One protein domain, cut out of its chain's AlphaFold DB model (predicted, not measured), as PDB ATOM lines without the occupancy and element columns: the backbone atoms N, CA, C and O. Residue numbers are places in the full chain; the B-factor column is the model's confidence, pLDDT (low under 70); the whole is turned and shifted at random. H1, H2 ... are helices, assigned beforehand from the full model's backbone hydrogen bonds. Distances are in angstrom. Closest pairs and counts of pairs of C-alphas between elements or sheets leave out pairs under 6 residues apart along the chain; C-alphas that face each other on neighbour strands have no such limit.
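This is residues 23 to 76 of the 77 residues of an uncharacterized protein of Omnitrophica bacterium RIFCSPLOWO2_01_FULL_45_10b (UniProt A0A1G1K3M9). A lone long helix, H5, forms one leg of an open arch; a hairpin of two short helices, H2 and H3, forms the other, and the short helices H1 and H4, packed side by side, bridge the two at one end. The space between the legs is empty, and residues 67 to 76, of which 67 to 75 belong to H5, stick out free. The printed part has 54 residues with five named helices, in the order H1, H2, H3, H4, H5, and no named strand; its class is all helix. It is only just compact, close to loose, with a radius of gyration of the C-alphas of 11.8 A and spans of 32 by 23 by 16 A.

H5, residues 60 to 75, is the longest helix, 22.7 A from C-alpha 60 at (-10.218, -21.681, 21.773) to C-alpha 75 at (-13.909, -7.186, 4.758). H4, residues 51 to 56, measures 8.4 A between its first and last C-alphas. H1, residues 24 to 29, measures 8.7 A and begins with C-alpha 24 at (-13.766, -14.177, 32.328). H3 holds residues 44 to 49 and measures 8.5 A. H2 holds residues 33 to 40 and measures 10.4 A.

H5 touches no helix. It is close to H4 but not clearly touching, about perpendicular at 79 degrees; their closest C-alphas, of Leu 56 and Val 62, are 6.9 A apart. H5 is apart from H2 and H3, and only just apart from H1, with closest C-alphas 8.3 A from each other. H4 touches H1 at a shallow tilt of 26 degrees, opposite ways; the closest C-alphas are those of Gly 25 and Leu 56, at 6.4 A. H3 and H4 are close but not clearly touching, about perpendicular at 84 degrees, with the C-alphas of Met 48 and Ala 54 closest at 6.2 A. H2 and H3 form a helical hairpin: they touch at a shallow tilt of 19 degrees, opposite ways, with the C-alphas of Ala 38 and Lys 46 closest at 5.6 A. H1 and H2 are close but not clearly touching, about perpendicular at 78 degrees, with the C-alphas of Leu 29 and Phe 35 closest at 6.9 A. In H1, H2, H3, H4 and H5 every O i to N i+4 pair is within hydrogen-bond range.

The two C-alphas farthest apart, those of Ser 33 and Lys 75, are 32.9 A from each other. Without residues 67 to 76 the body has 44 residues and spans 26 by 18 by 16 A. The printed part has no cut, and its four links between helices are tight. The mean pLDDT of the printed part is 90.8; residues 75 to 76 are under 70.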
ATOM      1  N   HIS A  23     -15.557 -12.919  28.092       96.06
ATOM      2  CA  HIS A  23     -14.725 -14.015  28.568       96.06
ATOM      3  C   HIS A  23     -14.088 -13.669  29.932       96.06
ATOM      4  O   HIS A  23     -13.383 -12.658  30.038       96.06
ATOM      5  N   PRO A  24     -14.260 -14.493  30.985       94.81
ATOM      6  CA  PRO A  24     -13.766 -14.177  32.328       94.81
ATOM      7  C   PRO A  24     -12.260 -13.904  32.376       94.81
ATOM      8  O   PRO A  24     -11.821 -12.945  33.005       94.81
ATOM      9  N   GLY A  25     -11.465 -14.694  31.645       94.88
ATOM     10  CA  GLY A  25     -10.019 -14.477  31.550       94.88
ATOM     11  C   GLY A  25      -9.659 -13.135  30.905       94.88
ATOM     12  O   GLY A  25      -8.692 -12.501  31.313       94.88
ATOM     13  N   VAL A  26     -10.463 -12.653  29.946       94.62
ATOM     14  CA  VAL A  26     -10.244 -11.339  29.320       94.62
ATOM     15  C   VAL A  26     -10.543 -10.232  30.324       94.62
ATOM     16  O   VAL A  26      -9.774  -9.281  30.430       94.62
ATOM     17  N   GLN A  27     -11.618 -10.359  31.102       95.38
ATOM     18  CA  GLN A  27     -11.958  -9.381  32.140       95.38
ATOM     19  C   GLN A  27     -10.898  -9.301  33.241       95.38
ATOM     20  O   GLN A  27     -10.638  -8.214  33.761       95.38
ATOM     21  N   THR A  28     -10.285 -10.434  33.592       95.69
ATOM     22  CA  THR A  28      -9.139 -10.476  34.508       95.69
ATOM     23  C   THR A  28      -7.930  -9.786  33.886       95.69
ATOM     24  O   THR A  28      -7.419  -8.835  34.474       95.69
ATOM     25  N   LEU A  29      -7.557 -10.155  32.658       95.00
ATOM     26  CA  LEU A  29      -6.435  -9.553  31.937       95.00
ATOM     27  C   LEU A  29      -6.581  -8.032  31.771       95.00
ATOM     28  O   LEU A  29      -5.612  -7.289  31.864       95.00
ATOM     29  N   MET A  30      -7.799  -7.527  31.566       93.06
ATOM     30  CA  MET A  30      -8.045  -6.084  31.452       93.06
ATOM     31  C   MET A  30      -7.741  -5.304  32.733       93.06
ATOM     32  O   MET A  30      -7.557  -4.087  32.670       93.06
ATOM     33  N   LYS A  31      -7.684  -5.973  33.886       94.81
ATOM     34  CA  LYS A  31      -7.274  -5.382  35.165       94.81
ATOM     35  C   LYS A  31      -5.761  -5.464  35.382       94.81
ATOM     36  O   LYS A  31      -5.259  -4.786  36.277       94.81
ATOM     37  N   ASP A  32      -5.042  -6.238  34.568       95.12
ATOM     38  CA  ASP A  32      -3.591  -6.357  34.653       95.12
ATOM     39  C   ASP A  32      -2.898  -5.061  34.209       95.12
ATOM     40  O   ASP A  32      -3.114  -4.518  33.118       95.12
ATOM     41  N   SER A  33      -2.047  -4.536  35.087       94.56
ATOM     42  CA  SER A  33      -1.415  -3.228  34.891       94.56
ATOM     43  C   SER A  33      -0.348  -3.258  33.797       94.56
ATOM     44  O   SER A  33      -0.183  -2.264  33.080       94.56
ATOM     45  N   GLU A  34       0.363  -4.380  33.643       93.31
ATOM     46  CA  GLU A  34       1.353  -4.553  32.579       93.31
ATOM     47  C   GLU A  34       0.691  -4.667  31.212       93.31
ATOM     48  O   GLU A  34       1.115  -3.988  30.276       93.31
ATOM     49  N   PHE A  35      -0.392  -5.435  31.107       94.56
ATOM     50  CA  PHE A  35      -1.205  -5.516  29.903       94.56
ATOM     51  C   PHE A  35      -1.712  -4.131  29.499       94.56
ATOM     52  O   PHE A  35      -1.448  -3.672  28.386       94.56
ATOM     53  N   GLN A  36      -2.362  -3.405  30.415       94.56
ATOM     54  CA  GLN A  36      -2.837  -2.049  30.136       94.56
ATOM     55  C   GLN A  36      -1.705  -1.112  29.697       94.56
ATOM     56  O   GLN A  36      -1.883  -0.293  28.790       94.56
ATOM     57  N   ARG A  37      -0.531  -1.209  30.332       95.56
ATOM     58  CA  ARG A  37       0.647  -0.426  29.955       95.56
ATOM     59  C   ARG A  37       1.119  -0.782  28.548       95.56
ATOM     60  O   ARG A  37       1.343   0.126  27.754       95.56
ATOM     61  N   ALA A  38       1.224  -2.066  28.227       94.81
ATOM     62  CA  ALA A  38       1.642  -2.540  26.917       94.81
ATOM     63  C   ALA A  38       0.660  -2.109  25.812       94.81
ATOM     64  O   ALA A  38       1.103  -1.658  24.754       94.81
ATOM     65  N   VAL A  39      -0.657  -2.138  26.076       92.31
ATOM     66  CA  VAL A  39      -1.687  -1.594  25.169       92.31
ATOM     67  C   VAL A  39      -1.503  -0.089  24.960       92.31
ATOM     68  O   VAL A  39      -1.477   0.367  23.816       92.31
ATOM     69  N   ARG A  40      -1.346   0.695  26.038       94.06
ATOM     70  CA  ARG A  40      -1.142   2.157  25.949       94.06
ATOM     71  C   ARG A  40       0.117   2.516  25.164       94.06
ATOM     72  O   ARG A  40       0.089   3.430  24.344       94.06
ATOM     73  N   GLU A  41       1.199   1.777  25.388       95.69
ATOM     74  CA  GLU A  41       2.465   1.925  24.664       95.69
ATOM     75  C   GLU A  41       2.398   1.382  23.225       95.69
ATOM     76  O   GLU A  41       3.352   1.555  22.468       95.69
ATOM     77  N   LYS A  42       1.294   0.724  22.830       91.62
ATOM     78  CA  LYS A  42       1.146   0.002  21.553       91.62
ATOM     79  C   LYS A  42       2.284  -1.003  21.321       91.62
ATOM     80  O   LYS A  42       2.715  -1.229  20.190       91.62
ATOM     81  N   ASN A  43       2.788  -1.597  22.402       93.94
ATOM     82  CA  ASN A  43       3.947  -2.475  22.382       93.94
ATOM     83  C   ASN A  43       3.510  -3.942  22.320       93.94
ATOM     84  O   ASN A  43       3.278  -4.593  23.339       93.94
ATOM     85  N   PHE A  44       3.434  -4.467  21.098       89.12
ATOM     86  CA  PHE A  44       3.026  -5.848  20.846       89.12
ATOM     87  C   PHE A  44       3.990  -6.891  21.423       89.12
ATOM     88  O   PHE A  44       3.536  -7.944  21.856       89.12
ATOM     89  N   ILE A  45       5.294  -6.597  21.492       93.44
ATOM     90  CA  ILE A  45       6.277  -7.501  22.112       93.44
ATOM     91  C   ILE A  45       5.941  -7.681  23.598       93.44
ATOM     92  O   ILE A  45       5.882  -8.807  24.081       93.44
ATOM     93  N   LYS A  46       5.657  -6.581  24.311       92.94
ATOM     94  CA  LYS A  46       5.264  -6.628  25.728       92.94
ATOM     95  C   LYS A  46       3.921  -7.315  25.944       92.94
ATOM     96  O   LYS A  46       3.778  -8.047  26.913       92.94
ATOM     97  N   LEU A  47       2.959  -7.113  25.041       92.69
ATOM     98  CA  LEU A  47       1.684  -7.833  25.097       92.69
ATOM     99  C   LEU A  47       1.898  -9.342  24.988       92.69
ATOM    100  O   LEU A  47       1.400 -10.082  25.823       92.69
ATOM    101  N   MET A  48       2.680  -9.796  24.007       90.25
ATOM    102  CA  MET A  48       2.950 -11.226  23.803       90.25
ATOM    103  C   MET A  48       3.818 -11.844  24.905       90.25
ATOM    104  O   MET A  48       3.742 -13.048  25.131       90.25
ATOM    105  N   ALA A  49       4.637 -11.039  25.582       93.25
ATOM    106  CA  ALA A  49       5.418 -11.473  26.735       93.25
ATOM    107  C   ALA A  49       4.587 -11.562  28.028       93.25
ATOM    108  O   ALA A  49       5.066 -12.138  29.003       93.25
ATOM    109  N   ASN A  50       3.367 -11.009  28.058       94.31
ATOM    110  CA  ASN A  50       2.486 -11.105  29.216       94.31
ATOM    111  C   ASN A  50       1.960 -12.551  29.346       94.31
ATOM    112  O   ASN A  50       1.272 -13.031  28.437       94.31
ATOM    113  N   PRO A  51       2.266 -13.258  30.449       92.38
ATOM    114  CA  PRO A  51       1.921 -14.668  30.594       92.38
ATOM    115  C   PRO A  51       0.408 -14.900  30.650       92.38
ATOM    116  O   PRO A  51      -0.065 -15.864  30.057       92.38
ATOM    117  N   GLU A  52      -0.361 -14.000  31.272       92.62
ATOM    118  CA  GLU A  52      -1.824 -14.117  31.312       92.62
ATOM    119  C   GLU A  52      -2.433 -13.954  29.918       92.62
ATOM    120  O   GLU A  52      -3.331 -14.705  29.546       92.62
ATOM    121  N   PHE A  53      -1.916 -13.028  29.106       93.25
ATOM    122  CA  PHE A  53      -2.346 -12.904  27.714       93.25
ATOM    123  C   PHE A  53      -1.962 -14.139  26.889       93.25
ATOM    124  O   PHE A  53      -2.776 -14.635  26.112       93.25
ATOM    125  N   ALA A  54      -0.750 -14.669  27.068       92.44
ATOM    126  CA  ALA A  54      -0.302 -15.873  26.373       92.44
ATOM    127  C   ALA A  54      -1.142 -17.110  26.741       92.44
ATOM    128  O   ALA A  54      -1.475 -17.910  25.864       92.44
ATOM    129  N   ASP A  55      -1.520 -17.257  28.011       93.75
ATOM    130  CA  ASP A  55      -2.416 -18.320  28.467       93.75
ATOM    131  C   ASP A  55      -3.840 -18.126  27.949       93.75
ATOM    132  O   ASP A  55      -4.460 -19.082  27.486       93.75
ATOM    133  N   LEU A  56      -4.327 -16.887  27.909       94.06
ATOM    134  CA  LEU A  56      -5.619 -16.559  27.321       94.06
ATOM    135  C   LEU A  56      -5.692 -16.949  25.834       94.06
ATOM    136  O   LEU A  56      -6.713 -17.443  25.362       94.06
ATOM    137  N   LEU A  57      -4.596 -16.794  25.089       91.69
ATOM    138  CA  LEU A  57      -4.506 -17.233  23.695       91.69
ATOM    139  C   LEU A  57      -4.504 -18.758  23.535       91.69
ATOM    140  O   LEU A  57      -4.633 -19.236  22.414       91.69
ATOM    141  N   LYS A  58      -4.380 -19.547  24.607       94.06
ATOM    142  CA  LYS A  58      -4.613 -20.999  24.558       94.06
ATOM    143  C   LYS A  58      -6.096 -21.340  24.667       94.06
ATOM    144  O   LYS A  58      -6.469 -22.463  24.337       94.06
ATOM    145  N   ASP A  59      -6.955 -20.396  25.023       95.50
ATOM    146  CA  ASP A  59      -8.395 -20.604  24.984       95.50
ATOM    147  C   ASP A  59      -8.908 -20.564  23.529       95.50
ATOM    148  O   ASP A  59      -8.549 -19.690  22.730       95.50
ATOM    149  N   SER A  60      -9.695 -21.568  23.138       93.88
ATOM    150  CA  SER A  60     -10.218 -21.681  21.773       93.88
ATOM    151  C   SER A  60     -11.313 -20.661  21.467       93.88
ATOM    152  O   SER A  60     -11.420 -20.221  20.320       93.88
ATOM    153  N   GLU A  61     -12.117 -20.279  22.458       93.50
ATOM    154  CA  GLU A  61     -13.173 -19.279  22.302       93.50
ATOM    155  C   GLU A  61     -12.553 -17.901  22.085       93.50
ATOM    156  O   GLU A  61     -12.897 -17.209  21.126       93.50
ATOM    157  N   VAL A  62     -11.552 -17.558  22.898       94.31
ATOM    158  CA  VAL A  62     -10.784 -16.314  22.757       94.31
ATOM    159  C   VAL A  62     -10.120 -16.239  21.385       94.31
ATOM    160  O   VAL A  62     -10.257 -15.234  20.685       94.31
ATOM    161  N   ARG A  63      -9.435 -17.307  20.953       94.31
ATOM    162  CA  ARG A  63      -8.811 -17.362  19.621       94.31
ATOM    163  C   ARG A  63      -9.823 -17.198  18.493       94.31
ATOM    164  O   ARG A  63      -9.565 -16.451  17.552       94.31
ATOM    165  N   SER A  64     -10.967 -17.870  18.593       94.00
ATOM    166  CA  SER A  64     -12.027 -17.795  17.582       94.00
ATOM    167  C   SER A  64     -12.633 -16.396  17.512       94.00
ATOM    168  O   SER A  64     -12.840 -15.867  16.422       94.00
ATOM    169  N   ALA A  65     -12.851 -15.760  18.663       93.06
ATOM    170  CA  ALA A  65     -13.330 -14.387  18.738       93.06
ATOM    171  C   ALA A  65     -12.325 -13.399  18.113       93.06
ATOM    172  O   ALA A  65     -12.705 -12.553  17.303       93.06
ATOM    173  N   LEU A  66     -11.029 -13.539  18.417       90.88
ATOM    174  CA  LEU A  66      -9.963 -12.729  17.811       90.88
ATOM    175  C   LEU A  66      -9.885 -12.904  16.289       90.88
ATOM    176  O   LEU A  66      -9.819 -11.911  15.561       90.88
ATOM    177  N   ALA A  67      -9.942 -14.144  15.802       90.88
ATOM    178  CA  ALA A  67      -9.946 -14.438  14.373       90.88
ATOM    179  C   ALA A  67     -11.177 -13.842  13.672       90.88
ATOM    180  O   ALA A  67     -11.037 -13.142  12.669       90.88
ATOM    181  N   GLY A  68     -12.371 -14.031  14.243       89.31
ATOM    182  CA  GLY A  68     -13.616 -13.508  13.681       89.31
ATOM    183  C   GLY A  68     -13.654 -11.979  13.619       89.31
ATOM    184  O   GLY A  68     -14.135 -11.411  12.634       89.31
ATOM    185  N   MET A  69     -13.088 -11.293  14.619       87.00
ATOM    186  CA  MET A  69     -12.892  -9.840  14.563       87.00
ATOM    187  C   MET A  69     -11.957  -9.452  13.410       87.00
ATOM    188  O   MET A  69     -12.300  -8.584  12.605       87.00
ATOM    189  N   GLN A  70     -10.801 -10.114  13.281       83.25
ATOM    190  CA  GLN A  70      -9.832  -9.835  12.216       83.25
ATOM    191  C   GLN A  70     -10.440 -10.009  10.814       83.25
ATOM    192  O   GLN A  70     -10.203  -9.179   9.934       83.25
ATOM    193  N   GLU A  71     -11.218 -11.067  10.590       83.31
ATOM    194  CA  GLU A  71     -11.877 -11.319   9.305       83.31
ATOM    195  C   GLU A  71     -12.877 -10.225   8.934       83.31
ATOM    196  O   GLU A  71     -12.903  -9.773   7.788       83.31
ATOM    197  N   LYS A  72     -13.677  -9.762   9.898       76.06
ATOM    198  CA  LYS A  72     -14.663  -8.706   9.659       76.06
ATOM    199  C   LYS A  72     -13.999  -7.366   9.351       76.06
ATOM    200  O   LYS A  72     -14.433  -6.673   8.437       76.06
ATOM    201  N   PHE A  73     -12.907  -7.039  10.043       72.06
ATOM    202  CA  PHE A  73     -12.132  -5.835   9.742       72.06
ATOM    203  C   PHE A  73     -11.481  -5.886   8.359       72.06
ATOM    204  O   PHE A  73     -11.475  -4.871   7.682       72.06
ATOM    205  N   LYS A  74     -10.995  -7.045   7.896       72.00
ATOM    206  CA  LYS A  74     -10.463  -7.188   6.526       72.00
ATOM    207  C   LYS A  74     -11.522  -7.018   5.432       72.00
ATOM    208  O   LYS A  74     -11.161  -6.662   4.322       72.00
ATOM    209  N   LYS A  75     -12.795  -7.312   5.718       65.44
ATOM    210  CA  LYS A  75     -13.909  -7.186   4.758       65.44
ATOM    211  C   LYS A  75     -14.507  -5.775   4.684       65.44
ATOM    212  O   LYS A  75     -15.259  -5.503   3.755       65.44
ATOM    213  N   ASN A  76     -14.196  -4.913   5.652       58.84
ATOM    214  CA  ASN A  76     -14.725  -3.549   5.763       58.84
ATOM    215  C   ASN A  76     -13.705  -2.460   5.345       58.84
ATOM    216  O   ASN A  76     -13.918  -1.289   5.654       58.84
TER     217      ASN A  76